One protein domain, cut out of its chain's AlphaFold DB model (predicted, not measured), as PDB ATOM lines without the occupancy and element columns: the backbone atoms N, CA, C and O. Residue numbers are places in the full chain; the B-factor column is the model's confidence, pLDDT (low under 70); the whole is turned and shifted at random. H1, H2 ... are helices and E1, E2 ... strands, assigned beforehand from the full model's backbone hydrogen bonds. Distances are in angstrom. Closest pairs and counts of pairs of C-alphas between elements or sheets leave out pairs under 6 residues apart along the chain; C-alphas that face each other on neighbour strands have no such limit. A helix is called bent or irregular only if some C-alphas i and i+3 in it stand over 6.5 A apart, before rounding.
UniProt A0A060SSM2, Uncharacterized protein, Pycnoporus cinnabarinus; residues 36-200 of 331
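This is residues 36 to 200 of the 331 residues of an uncharacterized protein of Pycnoporus cinnabarinus (UniProt A0A060SSM2). Two long helices, H2 and H5, run side by side the same way; a small sheet of E1, E2 and E3 sits at the end where both begin, and short H3 packs on H5 near its other end. Short H4 packs on both long helices, and after H5 a loose tail with H6 and H7 folds back and ends away from them. The printed part has 165 residues, with seven named helices and three named strands in the order H1 E1 E2 H2 H3 H4 E3 H5 H6 H7. The sheet runs E1 E2 E3, antiparallel throughout, and the class is mostly helix. The whole is only just compact, close to loose, with a radius of gyration of the C-alphas of 18.0 A, and elongated, spanning 60 by 39 by 29 A.

Strands E1, residues 57 to 62, and E2, residues 65 to 70, form an antiparallel hairpin, with N 60 and O 67 within hydrogen-bond range at 2.9 A. Inner strand E2 is also antiparallel to E3, residues 140 to 142, with N 68 and O 141 2.8 A apart. H5, residues 143 to 173, only grazes the sheet, with its residues 143 to 149. H2, residues 72 to 93, only grazes it too, with residues 72 to 76. H5 is the hub. Residues 153 to 164 of H5 touch residues 82 to 89 of H2, at a shallow tilt of 27 degrees, the same way; the closest C-alphas, of Leu 82 and Gly 157, are 6.5 A apart. H4, residues 124 to 130, touches H5 at a steep tilt of 37 degrees, only just past shallow, opposite ways; the C-alphas of Ile 124 and Ile 156 come closest, at 5.9 A. H4 only just touches H2, with 3 pairs of C-alphas within 8 A, the closest being Ala 86 and Ile 124 at 6.5 A. H3, residues 111 to 117, only just touches H5, with 3 such pairs, the closest being Leu 117 and Arg 170 at 6.3 A. Of the four touching helix pairs one is at a shallow tilt: the packing is mostly crossed. H1, residues 51 to 54, H6, residues 185 to 188, and H7, residues 194 to 200, touch no helix. In H2, H3, H4 and H5 every O i to N i+4 pair is within hydrogen-bond range; H7 has 0 of 3, and 1 of 4 O i to N i+3 pairs, while H1 and H6 are too short for an O i to N i+4 pair.

H5 is 45.1 A long, from C-alpha 143 at (146.707, 135.619, 162.683) to C-alpha 173 at (180.334, 111.886, 181.114). H2 is 31.4 A, E2 16.8 A and E1 15.7 A long. H7 is only just irregular, with C-alphas 194 and 197 6.9 A apart.

The C-alphas farthest apart, of Asn 63 and Leu 175, are 62.8 A apart. The printed part has no cut; the links H2 to H3 and H5 to H6 are long. The mean pLDDT of the printed part is 78.7, and residues 36 to 41, 98 and 175 to 200 are under 70.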
ATOM      1  N   SER A  36     168.753 146.619 161.016       43.16
ATOM      2  CA  SER A  36     169.446 145.366 161.300       43.16
ATOM      3  C   SER A  36     168.839 144.638 162.506       43.16
ATOM      4  O   SER A  36     168.591 145.211 163.567       43.16
ATOM      5  N   PHE A  37     168.624 143.330 162.353       44.53
ATOM      6  CA  PHE A  37     168.236 142.472 163.468       44.53
ATOM      7  C   PHE A  37     169.478 142.132 164.293       44.53
ATOM      8  O   PHE A  37     170.339 141.384 163.818       44.53
ATOM      9  N   SER A  38     169.572 142.666 165.517       46.69
ATOM     10  CA  SER A  38     170.796 142.518 166.303       46.69
ATOM     11  C   SER A  38     171.097 141.047 166.596       46.69
ATOM     12  O   SER A  38     170.261 140.340 167.174       46.69
ATOM     13  N   PRO A  39     172.292 140.550 166.233       48.12
ATOM     14  CA  PRO A  39     172.601 139.129 166.319       48.12
ATOM     15  C   PRO A  39     172.680 138.583 167.752       48.12
ATOM     16  O   PRO A  39     172.689 137.365 167.935       48.12
ATOM     17  N   LEU A  40     172.712 139.463 168.752       50.94
ATOM     18  CA  LEU A  40     172.759 139.124 170.175       50.94
ATOM     19  C   LEU A  40     171.431 138.586 170.730       50.94
ATOM     20  O   LEU A  40     171.399 138.113 171.864       50.94
ATOM     21  N   LEU A  41     170.338 138.655 169.966       67.50
ATOM     22  CA  LEU A  41     169.032 138.175 170.408       67.50
ATOM     23  C   LEU A  41     168.784 136.735 169.955       67.50
ATOM     24  O   LEU A  41     168.887 136.402 168.773       67.50
ATOM     25  N   ASP A  42     168.434 135.885 170.919       79.38
ATOM     26  CA  ASP A  42     167.927 134.537 170.675       79.38
ATOM     27  C   ASP A  42     166.447 134.618 170.246       79.38
ATOM     28  O   ASP A  42     165.584 134.907 171.083       79.38
ATOM     29  N   PRO A  43     166.112 134.345 168.967       80.50
ATOM     30  CA  PRO A  43     164.739 134.455 168.481       80.50
ATOM     31  C   PRO A  43     163.789 133.445 169.126       80.50
ATOM     32  O   PRO A  43     162.576 133.668 169.154       80.50
ATOM     33  N   PHE A  44     164.311 132.344 169.671       86.62
ATOM     34  CA  PHE A  44     163.498 131.310 170.293       86.62
ATOM     35  C   PHE A  44     162.967 131.747 171.664       86.62
ATOM     36  O   PHE A  44     162.027 131.131 172.163       86.62
ATOM     37  N   ARG A  45     163.496 132.835 172.246       86.25
ATOM     38  CA  ARG A  45     163.061 133.414 173.533       86.25
ATOM     39  C   ARG A  45     162.416 134.799 173.424       86.25
ATOM     40  O   ARG A  45     161.955 135.321 174.438       86.25
ATOM     41  N   LEU A  46     162.370 135.402 172.233       85.81
ATOM     42  CA  LEU A  46     161.742 136.714 172.033       85.81
ATOM     43  C   LEU A  46     160.232 136.662 172.295       85.81
ATOM     44  O   LEU A  46     159.537 135.743 171.865       85.81
ATOM     45  N   ASN A  47     159.698 137.673 172.975       86.62
ATOM     46  CA  ASN A  47     158.253 137.830 173.103       86.62
ATOM     47  C   ASN A  47     157.681 138.386 171.785       86.62
ATOM     48  O   ASN A  47     158.332 139.188 171.123       86.62
ATOM     49  N   LEU A  48     156.444 138.038 171.427       84.38
ATOM     50  CA  LEU A  48     155.742 138.679 170.308       84.38
ATOM     51  C   LEU A  48     155.592 140.200 170.512       84.38
ATOM     52  O   LEU A  48     155.603 140.970 169.558       84.38
ATOM     53  N   HIS A  49     155.465 140.624 171.771       84.38
ATOM     54  CA  HIS A  49     155.416 142.025 172.183       84.38
ATOM     55  C   HIS A  49     156.799 142.685 172.295       84.38
ATOM     56  O   HIS A  49     156.881 143.836 172.722       84.38
ATOM     57  N   ASP A  50     157.883 141.982 171.952       84.75
ATOM     58  CA  ASP A  50     159.193 142.614 171.830       84.75
ATOM     59  C   ASP A  50     159.140 143.664 170.704       84.75
ATOM     60  O   ASP A  50     158.684 143.333 169.603       84.75
ATOM     61  N   PRO A  51     159.586 144.915 170.928       81.25
ATOM     62  CA  PRO A  51     159.551 145.963 169.909       81.25
ATOM     63  C   PRO A  51     160.228 145.578 168.588       81.25
ATOM     64  O   PRO A  51     159.809 146.053 167.534       81.25
ATOM     65  N   LEU A  52     161.243 144.709 168.623       77.62
ATOM     66  CA  LEU A  52     161.966 144.243 167.438       77.62
ATOM     67  C   LEU A  52     161.180 143.187 166.657       77.62
ATOM     68  O   LEU A  52     161.283 143.128 165.436       77.62
ATOM     69  N   ILE A  53     160.348 142.390 167.331       83.62
ATOM     70  CA  ILE A  53     159.386 141.517 166.650       83.62
ATOM     71  C   ILE A  53     158.241 142.364 166.097       83.62
ATOM     72  O   ILE A  53     157.991 142.331 164.895       83.62
ATOM     73  N   ALA A  54     157.607 143.191 166.932       85.25
ATOM     74  CA  ALA A  54     156.462 144.015 166.550       85.25
ATOM     75  C   ALA A  54     156.751 144.947 165.357       85.25
ATOM     76  O   ALA A  54     155.904 145.088 164.481       85.25
ATOM     77  N   LYS A  55     157.956 145.528 165.271       85.44
ATOM     78  CA  LYS A  55     158.390 146.362 164.134       85.44
ATOM     79  C   LYS A  55     158.439 145.610 162.796       85.44
ATOM     80  O   LYS A  55     158.317 146.222 161.742       85.44
ATOM     81  N   HIS A  56     158.639 144.297 162.841       86.00
ATOM     82  CA  HIS A  56     158.834 143.436 161.677       86.00
ATOM     83  C   HIS A  56     157.634 142.509 161.404       86.00
ATOM     84  O   HIS A  56     157.751 141.604 160.569       86.00
ATOM     85  N   LEU A  57     156.502 142.739 162.083       88.50
ATOM     86  CA  LEU A  57     155.215 142.085 161.853       88.50
ATOM     87  C   LEU A  57     154.197 143.098 161.325       88.50
ATOM     88  O   LEU A  57     153.812 144.033 162.024       88.50
ATOM     89  N   GLU A  58     153.713 142.874 160.110       89.38
ATOM     90  CA  GLU A  58     152.685 143.703 159.490       89.38
ATOM     91  C   GLU A  58     151.305 143.035 159.652       89.38
ATOM     92  O   GLU A  58     151.098 141.912 159.171       89.38
ATOM     93  N   PRO A  59     150.338 143.683 160.335       90.50
ATOM     94  CA  PRO A  59     148.947 143.257 160.312       90.50
ATOM     95  C   PRO A  59     148.305 143.687 158.986       90.50
ATOM     96  O   PRO A  59     148.285 144.867 158.639       90.50
ATOM     97  N   VAL A  60     147.747 142.730 158.245       91.50
ATOM     98  CA  VAL A  60     147.139 142.959 156.927       91.50
ATOM     99  C   VAL A  60     145.671 142.545 156.967       91.50
ATOM    100  O   VAL A  60     145.354 141.375 157.165       91.50
ATOM    101  N   CYS A  61     144.754 143.484 156.744       92.56
ATOM    102  CA  CYS A  61     143.322 143.188 156.677       92.56
ATOM    103  C   CYS A  61     142.888 142.929 155.230       92.56
ATOM    104  O   CYS A  61     142.958 143.826 154.391       92.56
ATOM    105  N   VAL A  62     142.379 141.728 154.943       91.88
ATOM    106  CA  VAL A  62     141.825 141.363 153.628       91.88
ATOM    107  C   VAL A  62     140.390 140.887 153.821       91.88
ATOM    108  O   VAL A  62     140.138 139.949 154.569       91.88
ATOM    109  N   ASN A  63     139.429 141.549 153.168       93.50
ATOM    110  CA  ASN A  63     137.995 141.218 153.234       93.50
ATOM    111  C   ASN A  63     137.415 141.122 154.665       93.50
ATOM    112  O   ASN A  63     136.502 140.342 154.921       93.50
ATOM    113  N   GLY A  64     137.943 141.914 155.606       92.56
ATOM    114  CA  GLY A  64     137.525 141.901 157.015       92.56
ATOM    115  C   GLY A  64     138.125 140.770 157.861       92.56
ATOM    116  O   GLY A  64     137.795 140.667 159.039       92.56
ATOM    117  N   GLN A  65     139.012 139.950 157.293       94.19
ATOM    118  CA  GLN A  65     139.830 138.988 158.024       94.19
ATOM    119  C   GLN A  65     141.235 139.562 158.260       94.19
ATOM    120  O   GLN A  65     141.842 140.141 157.357       94.19
ATOM    121  N   GLU A  66     141.746 139.388 159.479       94.00
ATOM    122  CA  GLU A  66     143.099 139.792 159.870       94.00
ATOM    123  C   GLU A  66     144.119 138.704 159.508       94.00
ATOM    124  O   GLU A  66     143.956 137.519 159.825       94.00
ATOM    125  N   TYR A  67     145.201 139.131 158.863       94.62
ATOM    126  CA  TYR A  67     146.378 138.335 158.541       94.62
ATOM    127  C   TYR A  67     147.603 138.952 159.217       94.62
ATOM    128  O   TYR A  67     147.643 140.152 159.482       94.62
ATOM    129  N   CYS A  68     148.618 138.132 159.459       93.62
ATOM    130  CA  CYS A  68     149.944 138.568 159.863       93.62
ATOM    131  C   CYS A  68     150.951 138.167 158.779       93.62
ATOM    132  O   CYS A  68     150.893 137.055 158.239       93.62
ATOM    133  N   GLU A  69     151.858 139.084 158.457       93.25
ATOM    134  CA  GLU A  69     153.005 138.855 157.585       93.25
ATOM    135  C   GLU A  69     154.274 139.291 158.319       93.25
ATOM    136  O   GLU A  69     154.370 140.412 158.815       93.25
ATOM    137  N   ALA A  70     155.256 138.395 158.407       90.62
ATOM    138  CA  ALA A  70     156.575 138.745 158.915       90.62
ATOM    139  C   ALA A  70     157.447 139.253 157.769       90.62
ATOM    140  O   ALA A  70     157.520 138.622 156.710       90.62
ATOM    141  N   SER A  71     158.162 140.356 157.998       89.31
ATOM    142  CA  SER A  71     159.126 140.879 157.028       89.31
ATOM    143  C   SER A  71     160.137 139.795 156.619       89.31
ATOM    144  O   SER A  71     160.585 138.991 157.445       89.31
ATOM    145  N   ASN A  72     160.521 139.774 155.337       85.38
ATOM    146  CA  ASN A  72     161.446 138.764 154.807       85.38
ATOM    147  C   ASN A  72     162.760 138.626 155.620       85.38
ATOM    148  O   ASN A  72     163.180 137.484 155.823       85.38
ATOM    149  N   PRO A  73     163.392 139.706 156.141       87.25
ATOM    150  CA  PRO A  73     164.576 139.590 157.000       87.25
ATOM    151  C   PRO A  73     164.305 138.888 158.341       87.25
ATOM    152  O   PRO A  73     165.092 138.031 158.752       87.25
ATOM    153  N   LEU A  74     163.181 139.189 159.009       86.81
ATOM    154  CA  LEU A  74     162.798 138.534 160.267       86.81
ATOM    155  C   LEU A  74     162.528 137.045 160.035       86.81
ATOM    156  O   LEU A  74     163.170 136.189 160.641       86.81
ATOM    157  N   ALA A  75     161.616 136.729 159.112       88.50
ATOM    158  CA  ALA A  75     161.266 135.346 158.810       88.50
ATOM    159  C   ALA A  75     162.507 134.549 158.365       88.50
ATOM    160  O   ALA A  75     162.715 133.422 158.820       88.50
ATOM    161  N   GLY A  76     163.341 135.132 157.499       87.69
ATOM    162  CA  GLY A  76     164.561 134.513 156.984       87.69
ATOM    163  C   GLY A  76     165.615 134.247 158.057       87.69
ATOM    164  O   GLY A  76     166.140 133.137 158.112       87.69
ATOM    165  N   SER A  77     165.902 135.214 158.933       85.75
ATOM    166  CA  SER A  77     166.938 135.075 159.972       85.75
ATOM    167  C   SER A  77     166.596 134.011 161.021       85.75
ATOM    168  O   SER A  77     167.465 133.228 161.412       85.75
ATOM    169  N   ILE A  78     165.325 133.921 161.420       88.88
ATOM    170  CA  ILE A  78     164.838 132.911 162.369       88.88
ATOM    171  C   ILE A  78     164.902 131.513 161.754       88.88
ATOM    172  O   ILE A  78     165.419 130.583 162.375       88.88
ATOM    173  N   TRP A  79     164.436 131.371 160.511       91.62
ATOM    174  CA  TRP A  79     164.510 130.100 159.793       91.62
ATOM    175  C   TRP A  79     165.952 129.652 159.561       91.62
ATOM    176  O   TRP A  79     166.290 128.493 159.799       91.62
ATOM    177  N   PHE A  80     166.825 130.583 159.167       88.81
ATOM    178  CA  PHE A  80     168.248 130.327 158.992       88.81
ATOM    179  C   PHE A  80     168.877 129.790 160.282       88.81
ATOM    180  O   PHE A  80     169.468 128.715 160.249       88.81
ATOM    181  N   ARG A  81     168.674 130.453 161.432       88.12
ATOM    182  CA  ARG A  81     169.176 129.969 162.733       88.12
ATOM    183  C   ARG A  81     168.674 128.565 163.071       88.12
ATOM    184  O   ARG A  81     169.470 127.726 163.483       88.12
ATOM    185  N   LEU A  82     167.388 128.283 162.848       89.38
ATOM    186  CA  LEU A  82     166.818 126.957 163.098       89.38
ATOM    187  C   LEU A  82     167.471 125.883 162.207       89.38
ATOM    188  O   LEU A  82     167.956 124.868 162.703       89.38
ATOM    189  N   THR A  83     167.567 126.125 160.897       90.25
ATOM    190  CA  THR A  83     168.235 125.189 159.972       90.25
ATOM    191  C   THR A  83     169.729 125.023 160.275       90.25
ATOM    192  O   THR A  83     170.248 123.910 160.187       90.25
ATOM    193  N   GLN A  84     170.410 126.085 160.718       87.00
ATOM    194  CA  GLN A  84     171.813 126.043 161.124       87.00
ATOM    195  C   GLN A  84     172.021 125.182 162.381       87.00
ATOM    196  O   GLN A  84     173.005 124.445 162.446       87.00
ATOM    197  N   LEU A  85     171.106 125.217 163.361       87.56
ATOM    198  CA  LEU A  85     171.155 124.319 164.523       87.56
ATOM    199  C   LEU A  85     171.048 122.848 164.101       87.56
ATOM    200  O   LEU A  85     171.872 122.038 164.526       87.56
ATOM    201  N   ALA A  86     170.101 122.504 163.222       90.38
ATOM    202  CA  ALA A  86     169.966 121.139 162.709       90.38
ATOM    203  C   ALA A  86     171.228 120.678 161.957       90.38
ATOM    204  O   ALA A  86     171.753 119.598 162.230       90.38
ATOM    205  N   GLN A  87     171.782 121.521 161.079       86.69
ATOM    206  CA  GLN A  87     173.037 121.235 160.369       86.69
ATOM    207  C   GLN A  87     174.219 121.028 161.326       86.69
ATOM    208  O   GLN A  87     175.003 120.101 161.135       86.69
ATOM    209  N   ARG A  88     174.343 121.843 162.384       83.56
ATOM    210  CA  ARG A  88     175.389 121.682 163.410       83.56
ATOM    211  C   ARG A  88     175.231 120.386 164.202       83.56
ATOM    212  O   ARG A  88     176.238 119.747 164.490       83.56
ATOM    213  N   ILE A  89     174.001 119.980 164.527       87.75
ATOM    214  CA  ILE A  89     173.732 118.698 165.196       87.75
ATOM    215  C   ILE A  89     174.108 117.527 164.285       87.75
ATOM    216  O   ILE A  89     174.820 116.629 164.728       87.75
ATOM    217  N   ALA A  90     173.685 117.545 163.017       88.00
ATOM    218  CA  ALA A  90     174.059 116.510 162.056       88.00
ATOM    219  C   ALA A  90     175.589 116.431 161.906       88.00
ATOM    220  O   ALA A  90     176.165 115.362 162.088       88.00
ATOM    221  N   ALA A  91     176.260 117.567 161.689       82.75
ATOM    222  CA  ALA A  91     177.717 117.637 161.608       82.75
ATOM    223  C   ALA A  91     178.404 117.049 162.855       82.75
ATOM    224  O   ALA A  91     179.236 116.151 162.726       82.75
ATOM    225  N   ALA A  92     178.001 117.472 164.058       80.88
ATOM    226  CA  ALA A  92     178.562 116.977 165.314       80.88
ATOM    227  C   ALA A  92     178.365 115.461 165.501       80.88
ATOM    228  O   ALA A  92     179.300 114.773 165.907       80.88
ATOM    229  N   LEU A  93     177.191 114.919 165.155       82.69
ATOM    230  CA  LEU A  93     176.904 113.481 165.251       82.69
ATOM    231  C   LEU A  93     177.764 112.626 164.305       82.69
ATOM    232  O   LEU A  93     177.990 111.454 164.598       82.69
ATOM    233  N   HIS A  94     178.259 113.182 163.201       84.44
ATOM    234  CA  HIS A  94     179.191 112.506 162.284       84.44
ATOM    235  C   HIS A  94     180.668 112.845 162.545       84.44
ATOM    236  O   HIS A  94     181.535 112.384 161.809       84.44
ATOM    237  N   GLY A  95     180.977 113.673 163.551       78.62
ATOM    238  CA  GLY A  95     182.330 114.202 163.756       78.62
ATOM    239  C   GLY A  95     182.811 115.122 162.622       78.62
ATOM    240  O   GLY A  95     184.013 115.330 162.470       78.62
ATOM    241  N   PHE A  96     181.891 115.660 161.817       76.31
ATOM    242  CA  PHE A  96     182.198 116.560 160.709       76.31
ATOM    243  C   PHE A  96     182.487 117.969 161.233       76.31
ATOM    244  O   PHE A  96     181.661 118.586 161.909       76.31
ATOM    245  N   LEU A  97     183.651 118.497 160.869       73.94
ATOM    246  CA  LEU A  97     184.144 119.802 161.282       73.94
ATOM    247  C   LEU A  97     184.227 120.726 160.055       73.94
ATOM    248  O   LEU A  97     185.082 120.506 159.192       73.94
ATOM    249  N   PRO A  98     183.361 121.754 159.942       67.00
ATOM    250  CA  PRO A  98     183.381 122.679 158.812       67.00
ATOM    251  C   PRO A  98     184.765 123.309 158.601       67.00
ATOM    252  O   PRO A  98     185.349 123.856 159.532       67.00
ATOM    253  N   GLY A  99     185.291 123.219 157.377       70.81
ATOM    254  CA  GLY A  99     186.619 123.735 157.018       70.81
ATOM    255  C   GLY A  99     187.808 122.843 157.411       70.81
ATOM    256  O   GLY A  99     188.933 123.179 157.063       70.81
ATOM    257  N   VAL A 100     187.578 121.714 158.093       73.69
ATOM    258  CA  VAL A 100     188.627 120.744 158.473       73.69
ATOM    259  C   VAL A 100     188.358 119.369 157.857       73.69
ATOM    260  O   VAL A 100     189.266 118.749 157.306       73.69
ATOM    261  N   THR A 101     187.115 118.887 157.913       73.12
ATOM    262  CA  THR A 101     186.709 117.626 157.280       73.12
ATOM    263  C   THR A 101     186.472 117.835 155.784       73.12
ATOM    264  O   THR A 101     185.779 118.768 155.378       73.12
ATOM    265  N   THR A 102     187.026 116.951 154.952       79.31
ATOM    266  CA  THR A 102     186.783 116.938 153.504       79.31
ATOM    267  C   THR A 102     185.430 116.304 153.165       79.31
ATOM    268  O   THR A 102     184.941 115.423 153.870       79.31
ATOM    269  N   GLY A 103     184.823 116.737 152.056       82.31
ATOM    270  CA  GLY A 103     183.530 116.231 151.581       82.31
ATOM    271  C   GLY A 103     182.334 117.110 151.958       82.31
ATOM    272  O   GLY A 103     182.479 118.224 152.461       82.31
ATOM    273  N   CYS A 104     181.129 116.628 151.652       81.38
ATOM    274  CA  CYS A 104     179.888 117.354 151.913       81.38
ATOM    275  C   CYS A 104     179.502 117.293 153.396       81.38
ATOM    276  O   CYS A 104     179.609 116.242 154.027       81.38
ATOM    277  N   ALA A 105     178.977 118.399 153.930       82.38
ATOM    278  CA  ALA A 105     178.400 118.409 155.270       82.38
ATOM    279  C   ALA A 105     177.204 117.433 155.342       82.38
ATOM    280  O   ALA A 105     176.344 117.461 154.453       82.38
ATOM    281  N   PRO A 106     177.118 116.580 156.376       85.25
ATOM    282  CA  PRO A 106     176.052 115.595 156.490       85.25
ATOM    283  C   PRO A 106     174.713 116.278 156.781       85.25
ATOM    284  O   PRO A 106     174.596 117.108 157.682       85.25
ATOM    285  N   THR A 107     173.685 115.897 156.027       83.56
ATOM    286  CA  THR A 107     172.311 116.408 156.171       83.56
ATOM    287  C   THR A 107     171.428 115.524 157.052       83.56
ATOM    288  O   THR A 107     170.370 115.964 157.491       83.56
ATOM    289  N   GLN A 108     171.858 114.289 157.326       89.19
ATOM    290  CA  GLN A 108     171.137 113.299 158.129       89.19
ATOM    291  C   GLN A 108     171.857 113.039 159.455       89.19
ATOM    292  O   GLN A 108     173.084 113.082 159.528       89.19
ATOM    293  N   ILE A 109     171.101 112.702 160.498       90.62
ATOM    294  CA  ILE A 109     171.631 112.299 161.807       90.62
ATOM    295  C   ILE A 109     172.323 110.926 161.759       90.62
ATOM    296  O   ILE A 109     171.846 109.993 161.112       90.62
ATOM    297  N   SER A 110     173.421 110.765 162.503       88.94
ATOM    298  CA  SER A 110     174.001 109.441 162.762       88.94
ATOM    299  C   SER A 110     173.232 108.750 163.892       88.94
ATOM    300  O   SER A 110     173.405 109.086 165.064       88.94
ATOM    301  N   LYS A 111     172.393 107.762 163.547       91.94
ATOM    302  CA  LYS A 111     171.656 106.943 164.534       91.94
ATOM    303  C   LYS A 111     172.593 106.233 165.508       91.94
ATOM    304  O   LYS A 111     172.358 106.256 166.709       91.94
ATOM    305  N   ARG A 112     173.710 105.705 164.998       86.25
ATOM    306  CA  ARG A 112     174.757 105.074 165.806       86.25
ATOM    307  C   ARG A 112     175.296 106.023 166.882       86.25
ATOM    308  O   ARG A 112     175.430 105.623 168.029       86.25
ATOM    309  N   SER A 113     175.566 107.279 166.532       84.00
ATOM    310  CA  SER A 113     176.098 108.263 167.484       84.00
ATOM    311  C   SER A 113     175.059 108.673 168.536       84.00
ATOM    312  O   SER A 113     175.419 108.965 169.672       84.00
ATOM    313  N   LEU A 114     173.768 108.667 168.185       85.69
ATOM    314  CA  LEU A 114     172.671 108.854 169.142       85.69
ATOM    315  C   LEU A 114     172.577 107.675 170.125       85.69
ATOM    316  O   LEU A 114     172.519 107.893 171.335       85.69
ATOM    317  N   GLU A 115     172.644 106.441 169.619       88.25
ATOM    318  CA  GLU A 115     172.653 105.209 170.420       88.25
ATOM    319  C   GLU A 115     173.867 105.148 171.367       88.25
ATOM    320  O   GLU A 115     173.697 104.901 172.562       88.25
ATOM    321  N   GLU A 116     175.076 105.447 170.876       83.31
ATOM    322  CA  GLU A 116     176.317 105.482 171.669       83.31
ATOM    323  C   GLU A 116     176.288 106.556 172.779       83.31
ATOM    324  O   GLU A 116     176.845 106.343 173.859       83.31
ATOM    325  N   LEU A 117     175.609 107.689 172.557       83.12
ATOM    326  CA  LEU A 117     175.421 108.747 173.562       83.12
ATOM    327  C   LEU A 117     174.213 108.511 174.494       83.12
ATOM    328  O   LEU A 117     174.068 109.217 175.499       83.12
ATOM    329  N   GLY A 118     173.345 107.543 174.183       88.44
ATOM    330  CA  GLY A 118     172.073 107.327 174.876       88.44
ATOM    331  C   GLY A 118     171.123 108.523 174.748       88.44
ATOM    332  O   GLY A 118     170.575 108.980 175.756       88.44
ATOM    333  N   LEU A 119     170.993 109.060 173.532       89.25
ATOM    334  CA  LEU A 119     170.172 110.221 173.184       89.25
ATOM    335  C   LEU A 119     169.051 109.838 172.215       89.25
ATOM    336  O   LEU A 119     169.277 109.110 171.253       89.25
ATOM    337  N   ASP A 120     167.871 110.414 172.421       95.06
ATOM    338  CA  ASP A 120     166.793 110.382 171.435       95.06
ATOM    339  C   ASP A 120     167.082 111.336 170.263       95.06
ATOM    340  O   ASP A 120     167.836 112.308 170.390       95.06
ATOM    341  N   GLU A 121     166.439 111.092 169.121       94.81
ATOM    342  CA  GLU A 121     166.469 111.997 167.970       94.81
ATOM    343  C   GLU A 121     165.857 113.372 168.325       94.81
ATOM    344  O   GLU A 121     164.720 113.433 168.803       94.81
ATOM    345  N   PRO A 122     166.561 114.495 168.081       93.62
ATOM    346  CA  PRO A 122     166.018 115.813 168.378       93.62
ATOM    347  C   PRO A 122     164.889 116.185 167.410       93.62
ATOM    348  O   PRO A 122     165.047 116.148 166.188       93.62
ATOM    349  N   ARG A 123     163.761 116.639 167.971       94.88
ATOM    350  CA  ARG A 123     162.506 116.950 167.252       94.88
ATOM    351  C   ARG A 123     162.633 117.971 166.118       94.88
ATOM    352  O   ARG A 123     161.730 118.058 165.289       94.88
ATOM    353  N   ILE A 124     163.735 118.719 166.047       94.69
ATOM    354  CA  ILE A 124     164.018 119.651 164.954       94.69
ATOM    355  C   ILE A 124     164.052 118.977 163.579       94.69
ATOM    356  O   ILE A 124     163.571 119.577 162.625       94.69
ATOM    357  N   PHE A 125     164.534 117.735 163.465       94.31
ATOM    358  CA  PHE A 125     164.554 117.024 162.181       94.31
ATOM    359  C   PHE A 125     163.134 116.671 161.727       94.31
ATOM    360  O   PHE A 125     162.709 117.112 160.664       94.31
ATOM    361  N   GLN A 126     162.342 116.042 162.600       93.75
ATOM    362  CA  GLN A 126     160.917 115.768 162.361       93.75
ATOM    363  C   GLN A 126     160.112 117.036 162.026       93.75
ATOM    364  O   GLN A 126     159.209 117.004 161.189       93.75
ATOM    365  N   PHE A 127     160.435 118.168 162.662       94.31
ATOM    366  CA  PHE A 127     159.817 119.459 162.364       94.31
ATOM    367  C   PHE A 127     160.207 119.981 160.974       94.31
ATOM    368  O   PHE A 127     159.328 120.359 160.203       94.31
ATOM    369  N   LEU A 128     161.500 119.973 160.632       92.12
ATOM    370  CA  LEU A 128     162.003 120.415 159.328       92.12
ATOM    371  C   LEU A 128     161.479 119.547 158.174       92.12
ATOM    372  O   LEU A 128     161.123 120.089 157.127       92.12
ATOM    373  N   ASP A 129     161.380 118.233 158.373       92.12
ATOM    374  CA  ASP A 129     160.777 117.303 157.413       92.12
ATOM    375  C   ASP A 129     159.274 117.587 157.261       92.12
ATOM    376  O   ASP A 129     158.754 117.683 156.145       92.12
ATOM    377  N   GLY A 130     158.579 117.819 158.382       90.88
ATOM    378  CA  GLY A 130     157.163 118.184 158.420       90.88
ATOM    379  C   GLY A 130     156.833 119.496 157.698       90.88
ATOM    380  O   GLY A 130     155.766 119.600 157.093       90.88
ATOM    381  N   THR A 131     157.742 120.482 157.688       89.94
ATOM    382  CA  THR A 131     157.584 121.707 156.879       89.94
ATOM    383  C   THR A 131     158.151 121.595 155.459       89.94
ATOM    384  O   THR A 131     158.123 122.581 154.719       89.94
ATOM    385  N   GLN A 132     158.667 120.430 155.045       90.25
ATOM    386  CA  GLN A 132     159.371 120.233 153.766       90.25
ATOM    387  C   GLN A 132     160.537 121.225 153.574       90.25
ATOM    388  O   GLN A 132     160.748 121.762 152.484       90.25
ATOM    389  N   HIS A 133     161.239 121.543 154.665       84.75
ATOM    390  CA  HIS A 133     162.265 122.587 154.777       84.75
ATOM    391  C   HIS A 133     161.809 124.010 154.383       84.75
ATOM    392  O   HIS A 133     162.639 124.912 154.219       84.75
ATOM    393  N   ARG A 134     160.497 124.255 154.263       89.75
ATOM    394  CA  ARG A 134     159.931 125.582 153.993       89.75
ATOM    395  C   ARG A 134     159.745 126.351 155.297       89.75
ATOM    396  O   ARG A 134     159.335 125.791 156.309       89.75
ATOM    397  N   ASN A 135     160.004 127.653 155.238       92.19
ATOM    398  CA  ASN A 135     159.804 128.573 156.350       92.19
ATOM    399  C   ASN A 135     158.304 128.874 156.553       92.19
ATOM    400  O   ASN A 135     157.724 129.539 155.691       92.19
ATOM    401  N   PRO A 136     157.674 128.456 157.669       92.00
ATOM    402  CA  PRO A 136     156.246 128.659 157.894       92.00
ATOM    403  C   PRO A 136     155.895 130.095 158.327       92.00
ATOM    404  O   PRO A 136     154.720 130.435 158.357       92.00
ATOM    405  N   LEU A 137     156.882 130.954 158.630       92.19
ATOM    406  CA  LEU A 137     156.659 132.383 158.909       92.19
ATOM    407  C   LEU A 137     156.619 133.243 157.639       92.19
ATOM    408  O   LEU A 137     156.327 134.435 157.720       92.19
ATOM    409  N   ARG A 138     156.960 132.674 156.475       92.44
ATOM    410  CA  ARG A 138     157.032 133.414 155.211       92.44
ATOM    411  C   ARG A 138     155.643 133.554 154.583       92.44
ATOM    412  O   ARG A 138     154.945 132.558 154.401       92.44
ATOM    413  N   GLY A 139     155.303 134.775 154.171       89.94
ATOM    414  CA  GLY A 139     154.043 135.113 153.506       89.94
ATOM    415  C   GLY A 139     152.913 135.482 154.470       89.94
ATOM    416  O   GLY A 139     153.116 135.613 155.677       89.94
ATOM    417  N   ARG A 140     151.710 135.655 153.911       92.94
ATOM    418  CA  ARG A 140     150.505 136.106 154.622       92.94
ATOM    419  C   ARG A 140     149.714 134.933 155.174       92.94
ATOM    420  O   ARG A 140     149.219 134.106 154.408       92.94
ATOM    421  N   TRP A 141     149.515 134.917 156.485       93.31
ATOM    422  CA  TRP A 141     148.774 133.866 157.182       93.31
ATOM    423  C   TRP A 141     147.685 134.472 158.068       93.31
ATOM    424  O   TRP A 141     147.908 135.542 158.630       93.31
ATOM    425  N   PRO A 142     146.520 133.820 158.242       95.25
ATOM    426  CA  PRO A 142     145.572 134.197 159.287       95.25
ATOM    427  C   PRO A 142     146.287 134.280 160.638       95.25
ATOM    428  O   PRO A 142     147.107 133.409 160.942       95.25
ATOM    429  N   VAL A 143     145.982 135.307 161.436       91.62
ATOM    430  CA  VAL A 143     146.707 135.619 162.683       91.62
ATOM    431  C   VAL A 143     146.880 134.391 163.583       91.62
ATOM    432  O   VAL A 143     147.984 134.118 164.047       91.62
ATOM    433  N   GLU A 144     145.828 133.594 163.787       92.25
ATOM    434  CA  GLU A 144     145.894 132.397 164.633       92.25
ATOM    435  C   GLU A 144     146.846 131.319 164.092       92.25
ATOM    436  O   GLU A 144     147.506 130.642 164.880       92.25
ATOM    437  N   ILE A 145     146.949 131.167 162.767       93.75
ATOM    438  CA  ILE A 145     147.857 130.205 162.121       93.75
ATOM    439  C   ILE A 145     149.301 130.706 162.215       93.75
ATOM    440  O   ILE A 145     150.199 129.931 162.545       93.75
ATOM    441  N   TRP A 146     149.522 132.007 161.997       93.38
ATOM    442  CA  TRP A 146     150.846 132.614 162.133       93.38
ATOM    443  C   TRP A 146     151.391 132.448 163.561       93.38
ATOM    444  O   TRP A 146     152.518 131.997 163.751       93.38
ATOM    445  N   LEU A 147     150.562 132.715 164.578       90.06
ATOM    446  CA  LEU A 147     150.931 132.549 165.990       90.06
ATOM    447  C   LEU A 147     151.246 131.091 166.364       90.06
ATOM    448  O   LEU A 147     152.140 130.844 167.177       90.06
ATOM    449  N   GLN A 148     150.549 130.121 165.765       93.75
ATOM    450  CA  GLN A 148     150.859 128.697 165.939       93.75
ATOM    451  C   GLN A 148     152.209 128.333 165.310       93.75
ATOM    452  O   GLN A 148     153.012 127.665 165.959       93.75
ATOM    453  N   ALA A 149     152.494 128.807 164.091       93.56
ATOM    454  CA  ALA A 149     153.783 128.601 163.428       93.56
ATOM    455  C   ALA A 149     154.945 129.238 164.211       93.56
ATOM    456  O   ALA A 149     155.986 128.606 164.401       93.56
ATOM    457  N   TRP A 150     154.739 130.454 164.723       92.88
ATOM    458  CA  TRP A 150     155.672 131.155 165.604       92.88
ATOM    459  C   TRP A 150     155.978 130.351 166.869       92.88
ATOM    460  O   TRP A 150     157.134 130.011 167.122       92.88
ATOM    461  N   SER A 151     154.944 129.973 167.629       92.62
ATOM    462  CA  SER A 151     155.115 129.192 168.858       92.62
ATOM    463  C   SER A 151     155.775 127.836 168.591       92.62
ATOM    464  O   SER A 151     156.641 127.426 169.361       92.62
ATOM    465  N   ALA A 152     155.439 127.161 167.486       94.38
ATOM    466  CA  ALA A 152     156.075 125.904 167.105       94.38
ATOM    467  C   ALA A 152     157.587 126.068 166.861       94.38
ATOM    468  O   ALA A 152     158.366 125.274 167.386       94.38
ATOM    469  N   ILE A 153     158.013 127.113 166.140       93.06
ATOM    470  CA  ILE A 153     159.439 127.410 165.931       93.06
ATOM    471  C   ILE A 153     160.148 127.712 167.251       93.06
ATOM    472  O   ILE A 153     161.235 127.185 167.480       93.06
ATOM    473  N   GLN A 154     159.553 128.531 168.123       91.81
ATOM    474  CA  GLN A 154     160.163 128.866 169.411       91.81
ATOM    475  C   GLN A 154     160.328 127.633 170.301       91.81
ATOM    476  O   GLN A 154     161.417 127.401 170.820       91.81
ATOM    477  N   ASN A 155     159.287 126.802 170.409       93.31
ATOM    478  CA  ASN A 155     159.332 125.565 171.185       93.31
ATOM    479  C   ASN A 155     160.401 124.608 170.635       93.31
ATOM    480  O   ASN A 155     161.248 124.146 171.393       93.31
ATOM    481  N   ILE A 156     160.429 124.362 169.318       94.44
ATOM    482  CA  ILE A 156     161.438 123.487 168.699       94.44
ATOM    483  C   ILE A 156     162.852 124.054 168.876       94.44
ATOM    484  O   ILE A 156     163.770 123.289 169.164       94.44
ATOM    485  N   GLY A 157     163.045 125.371 168.767       90.19
ATOM    486  CA  GLY A 157     164.327 126.024 169.038       90.19
ATOM    487  C   GLY A 157     164.806 125.797 170.475       90.19
ATOM    488  O   GLY A 157     165.884 125.241 170.676       90.19
ATOM    489  N   GLN A 158     163.975 126.126 171.469       90.25
ATOM    490  CA  GLN A 158     164.285 125.930 172.894       90.25
ATOM    491  C   GLN A 158     164.533 124.454 173.252       90.25
ATOM    492  O   GLN A 158     165.479 124.134 173.974       90.25
ATOM    493  N   GLU A 159     163.715 123.535 172.729       91.56
ATOM    494  CA  GLU A 159     163.907 122.091 172.904       91.56
ATOM    495  C   GLU A 159     165.230 121.616 172.287       91.56
ATOM    496  O   GLU A 159     165.917 120.777 172.869       91.56
ATOM    497  N   THR A 160     165.625 122.183 171.143       91.38
ATOM    498  CA  THR A 160     166.899 121.877 170.474       91.38
ATOM    499  C   THR A 160     168.091 122.380 171.282       91.38
ATOM    500  O   THR A 160     169.063 121.644 171.450       91.38
ATOM    501  N   GLU A 161     168.023 123.588 171.846       86.75
ATOM    502  CA  GLU A 161     169.054 124.084 172.767       86.75
ATOM    503  C   GLU A 161     169.184 123.188 174.005       86.75
ATOM    504  O   GLU A 161     170.294 122.816 174.393       86.75
ATOM    505  N   HIS A 162     168.057 122.791 174.605       87.81
ATOM    506  CA  HIS A 162     168.052 121.886 175.753       87.81
ATOM    507  C   HIS A 162     168.643 120.513 175.401       87.81
ATOM    508  O   HIS A 162     169.455 119.973 176.158       87.81
ATOM    509  N   TRP A 163     168.304 119.977 174.225       91.25
ATOM    510  CA  TRP A 163     168.874 118.738 173.704       91.25
ATOM    511  C   TRP A 163     170.394 118.849 173.516       91.25
ATOM    512  O   TRP A 163     171.118 117.965 173.970       91.25
ATOM    513  N   ILE A 164     170.902 119.952 172.945       85.44
ATOM    514  CA  ILE A 164     172.349 120.201 172.786       85.44
ATOM    515  C   ILE A 164     173.051 120.233 174.152       85.44
ATOM    516  O   ILE A 164     174.123 119.645 174.311       85.44
ATOM    517  N   LEU A 165     172.458 120.882 175.157       84.94
ATOM    518  CA  LEU A 165     173.014 120.930 176.514       84.94
ATOM    519  C   LEU A 165     173.067 119.539 177.168       84.94
ATOM    520  O   LEU A 165     174.099 119.173 177.737       84.94
ATOM    521  N   HIS A 166     172.005 118.737 177.041       86.69
ATOM    522  CA  HIS A 166     171.990 117.357 177.536       86.69
ATOM    523  C   HIS A 166     172.988 116.466 176.776       86.69
ATOM    524  O   HIS A 166     173.734 115.713 177.404       86.69
ATOM    525  N   ALA A 167     173.082 116.601 175.450       85.00
ATOM    526  CA  ALA A 167     174.052 115.891 174.621       85.00
ATOM    527  C   ALA A 167     175.493 116.196 175.056       85.00
ATOM    528  O   ALA A 167     176.250 115.273 175.350       85.00
ATOM    529  N   ARG A 168     175.845 117.478 175.235       79.50
ATOM    530  CA  ARG A 168     177.140 117.911 175.796       79.50
ATOM    531  C   ARG A 168     177.417 117.294 177.171       79.50
ATOM    532  O   ARG A 168     178.540 116.861 177.429       79.50
ATOM    533  N   GLN A 169     176.420 117.240 178.057       82.44
ATOM    534  CA  GLN A 169     176.569 116.635 179.384       82.44
ATOM    535  C   GLN A 169     176.842 115.125 179.297       82.44
ATOM    536  O   GLN A 169     177.742 114.637 179.982       82.44
ATOM    537  N   ARG A 170     176.122 114.397 178.430       80.75
ATOM    538  CA  ARG A 170     176.363 112.969 178.152       80.75
ATOM    539  C   ARG A 170     177.765 112.740 177.603       80.75
ATOM    540  O   ARG A 170     178.502 111.934 178.159       80.75
ATOM    541  N   THR A 171     178.160 113.512 176.591       77.88
ATOM    542  CA  THR A 171     179.494 113.464 175.986       77.88
ATOM    543  C   THR A 171     180.608 113.643 177.025       77.88
ATOM    544  O   THR A 171     181.525 112.828 177.084       77.88
ATOM    545  N   ARG A 172     180.507 114.657 177.899       75.81
ATOM    546  CA  ARG A 172     181.478 114.897 178.989       75.81
ATOM    547  C   ARG A 172     181.524 113.757 180.016       75.81
ATOM    548  O   ARG A 172     182.562 113.536 180.630       75.81
ATOM    549  N   GLY A 173     180.418 113.034 180.206       72.69
ATOM    550  CA  GLY A 173     180.334 111.886 181.114       72.69
ATOM    551  C   GLY A 173     181.039 110.618 180.615       72.69
ATOM    552  O   GLY A 173     181.360 109.754 181.426       72.69
ATOM    553  N   LEU A 174     181.322 110.503 179.312       71.94
ATOM    554  CA  LEU A 174     181.884 109.292 178.691       71.94
ATOM    555  C   LEU A 174     183.420 109.179 178.778       71.94
ATOM    556  O   LEU A 174     184.011 108.364 178.075       71.94
ATOM    557  N   LEU A 175     184.078 109.979 179.629       56.53
ATOM    558  CA  LEU A 175     185.533 109.969 179.901       56.53
ATOM    559  C   LEU A 175     186.463 110.203 178.686       56.53
ATOM    560  O   LEU A 175     187.682 110.212 178.846       56.53
ATOM    561  N   GLY A 176     185.919 110.426 177.488       53.00
ATOM    562  CA  GLY A 176     186.673 110.741 176.276       53.00
ATOM    563  C   GLY A 176     186.972 112.233 176.120       53.00
ATOM    564  O   GLY A 176     186.207 113.091 176.561       53.00
ATOM    565  N   SER A 177     188.059 112.552 175.414       50.09
ATOM    566  CA  SER A 177     188.465 113.914 175.035       50.09
ATOM    567  C   SER A 177     187.600 114.494 173.903       50.09
ATOM    568  O   SER A 177     188.116 114.954 172.887       50.09
ATOM    569  N   SER A 178     186.276 114.422 174.042       49.00
ATOM    570  CA  SER A 178     185.345 114.953 173.051       49.00
ATOM    571  C   SER A 178     185.125 116.447 173.284       49.00
ATOM    572  O   SER A 178     184.413 116.870 174.200       49.00
ATOM    573  N   THR A 179     185.763 117.250 172.441       51.78
ATOM    574  CA  THR A 179     185.543 118.688 172.337       51.78
ATOM    575  C   THR A 179     184.379 118.962 171.390       51.78
ATOM    576  O   THR A 179     184.415 118.632 170.207       51.78
ATOM    577  N   TRP A 180     183.333 119.608 171.904       50.47
ATOM    578  CA  TRP A 180     182.350 120.254 171.041       50.47
ATOM    579  C   TRP A 180     183.004 121.527 170.501       50.47
ATOM    580  O   TRP A 180     183.260 122.442 171.273       50.47
ATOM    581  N   ILE A 181     183.293 121.580 169.195       48.09
ATOM    582  CA  ILE A 181     183.954 122.743 168.558       48.09
ATOM    583  C   ILE A 181     183.078 124.002 168.584       48.09
ATOM    584  O   ILE A 181     183.577 125.108 168.430       48.09
ATOM    585  N   PHE A 182     181.780 123.837 168.830       52.56
ATOM    586  CA  PHE A 182     180.907 124.936 169.204       52.56
ATOM    587  C   PHE A 182     180.788 124.931 170.726       52.56
ATOM    588  O   PHE A 182     180.080 124.068 171.257       52.56
ATOM    589  N   ASP A 183     181.447 125.854 171.424       43.81
ATOM    590  CA  ASP A 183     181.243 126.051 172.861       43.81
ATOM    591  C   ASP A 183     179.998 126.933 173.102       43.81
ATOM    592  O   ASP A 183     179.103 127.002 172.248       43.81
ATOM    593  N   HIS A 184     179.824 127.540 174.283       40.50
ATOM    594  CA  HIS A 184     178.654 128.402 174.515       40.50
ATOM    595  C   HIS A 184     178.707 129.690 173.675       40.50
ATOM    596  O   HIS A 184     177.673 130.104 173.154       40.50
ATOM    597  N   ASP A 185     179.904 130.243 173.475       38.69
ATOM    598  CA  ASP A 185     180.138 131.475 172.716       38.69
ATOM    599  C   ASP A 185     179.928 131.274 171.200       38.69
ATOM    600  O   ASP A 185     179.339 132.125 170.537       38.69
ATOM    601  N   ASP A 186     180.262 130.097 170.655       39.09
ATOM    602  CA  ASP A 186     180.059 129.770 169.232       39.09
ATOM    603  C   ASP A 186     178.596 129.498 168.851       39.09
ATOM    604  O   ASP A 186     178.260 129.418 167.664       39.09
ATOM    605  N   MET A 187     177.689 129.329 169.820       37.75
ATOM    606  CA  MET A 187     176.250 129.331 169.513       37.75
ATOM    607  C   MET A 187     175.777 130.740 169.133       37.75
ATOM    608  O   MET A 187     174.864 130.879 168.321       37.75
ATOM    609  N   TYR A 188     176.467 131.776 169.617       37.62
ATOM    610  CA  TYR A 188     176.268 133.172 169.237       37.62
ATOM    611  C   TYR A 188     177.163 133.565 168.051       37.62
ATOM    612  O   TYR A 188     177.866 134.576 168.106       37.62
ATOM    613  N   VAL A 189     177.115 132.812 166.938       33.12
ATOM    614  CA  VAL A 189     177.674 133.316 165.666       33.12
ATOM    615  C   VAL A 189     176.880 134.551 165.263       33.12
ATOM    616  O   VAL A 189     175.772 134.474 164.727       33.12
ATOM    617  N   CYS A 190     177.459 135.706 165.569       32.12
ATOM    618  CA  CYS A 190     176.811 136.975 165.358       32.12
ATOM    619  C   CYS A 190     176.922 137.391 163.892       32.12
ATOM    620  O   CYS A 190     177.963 137.868 163.448       32.12
ATOM    621  N   VAL A 191     175.823 137.250 163.147       30.52
ATOM    622  CA  VAL A 191     175.662 137.905 161.842       30.52
ATOM    623  C   VAL A 191     175.408 139.395 162.086       30.52
ATOM    624  O   VAL A 191     174.267 139.850 162.120       30.52
ATOM    625  N   CYS A 192     176.484 140.142 162.326       28.59
ATOM    626  CA  CYS A 192     176.444 141.597 162.403       28.59
ATOM    627  C   CYS A 192     176.272 142.162 160.990       28.59
ATOM    628  O   CYS A 192     177.191 142.080 160.175       28.59
ATOM    629  N   TRP A 193     175.117 142.761 160.703       28.89
ATOM    630  CA  TRP A 193     174.973 143.624 159.532       28.89
ATOM    631  C   TRP A 193     175.675 144.959 159.821       28.89
ATOM    632  O   TRP A 193     175.590 145.484 160.932       28.89
ATOM    633  N   LEU A 194     176.422 145.473 158.842       31.20
ATOM    634  CA  LEU A 194     177.430 146.528 159.039       31.20
ATOM    635  C   LEU A 194     176.875 147.875 159.548       31.20
ATOM    636  O   LEU A 194     177.624 148.631 160.166       31.20
ATOM    637  N   ASP A 195     175.583 148.148 159.361       35.91
ATOM    638  CA  ASP A 195     174.951 149.423 159.735       35.91
ATOM    639  C   ASP A 195     174.636 149.569 161.238       35.91
ATOM    640  O   ASP A 195     174.428 150.682 161.724       35.91
ATOM    641  N   GLU A 196     174.674 148.486 162.027       35.09
ATOM    642  CA  GLU A 196     174.250 148.505 163.443       35.09
ATOM    643  C   GLU A 196     175.140 149.387 164.357       35.09
ATOM    644  O   GLU A 196     174.760 149.745 165.476       35.09
ATOM    645  N   GLN A 197     176.320 149.793 163.871       39.16
ATOM    646  CA  GLN A 197     177.213 150.755 164.534       39.16
ATOM    647  C   GLN A 197     176.708 152.211 164.443       39.16
ATOM    648  O   GLN A 197     177.006 153.015 165.329       39.16
ATOM    649  N   VAL A 198     175.931 152.567 163.412       39.84
ATOM    650  CA  VAL A 198     175.540 153.963 163.124       39.84
ATOM    651  C   VAL A 198     174.512 154.491 164.136       39.84
ATOM    652  O   VAL A 198     174.544 155.661 164.519       39.84
ATOM    653  N   ALA A 199     173.636 153.623 164.648       37.50
ATOM    654  CA  ALA A 199     172.523 154.011 165.516       37.50
ATOM    655  C   ALA A 199     172.917 154.395 166.962       37.50
ATOM    656  O   ALA A 199     172.101 154.962 167.689       37.50
ATOM    657  N   ARG A 200     174.153 154.118 167.414       37.88
ATOM    658  CA  ARG A 200     174.587 154.342 168.816       37.88
ATOM    659  C   ARG A 200     175.276 155.687 169.085       37.88
ATOM    660  O   ARG A 200     176.040 155.816 170.038       37.88
TER     661      ARG A 200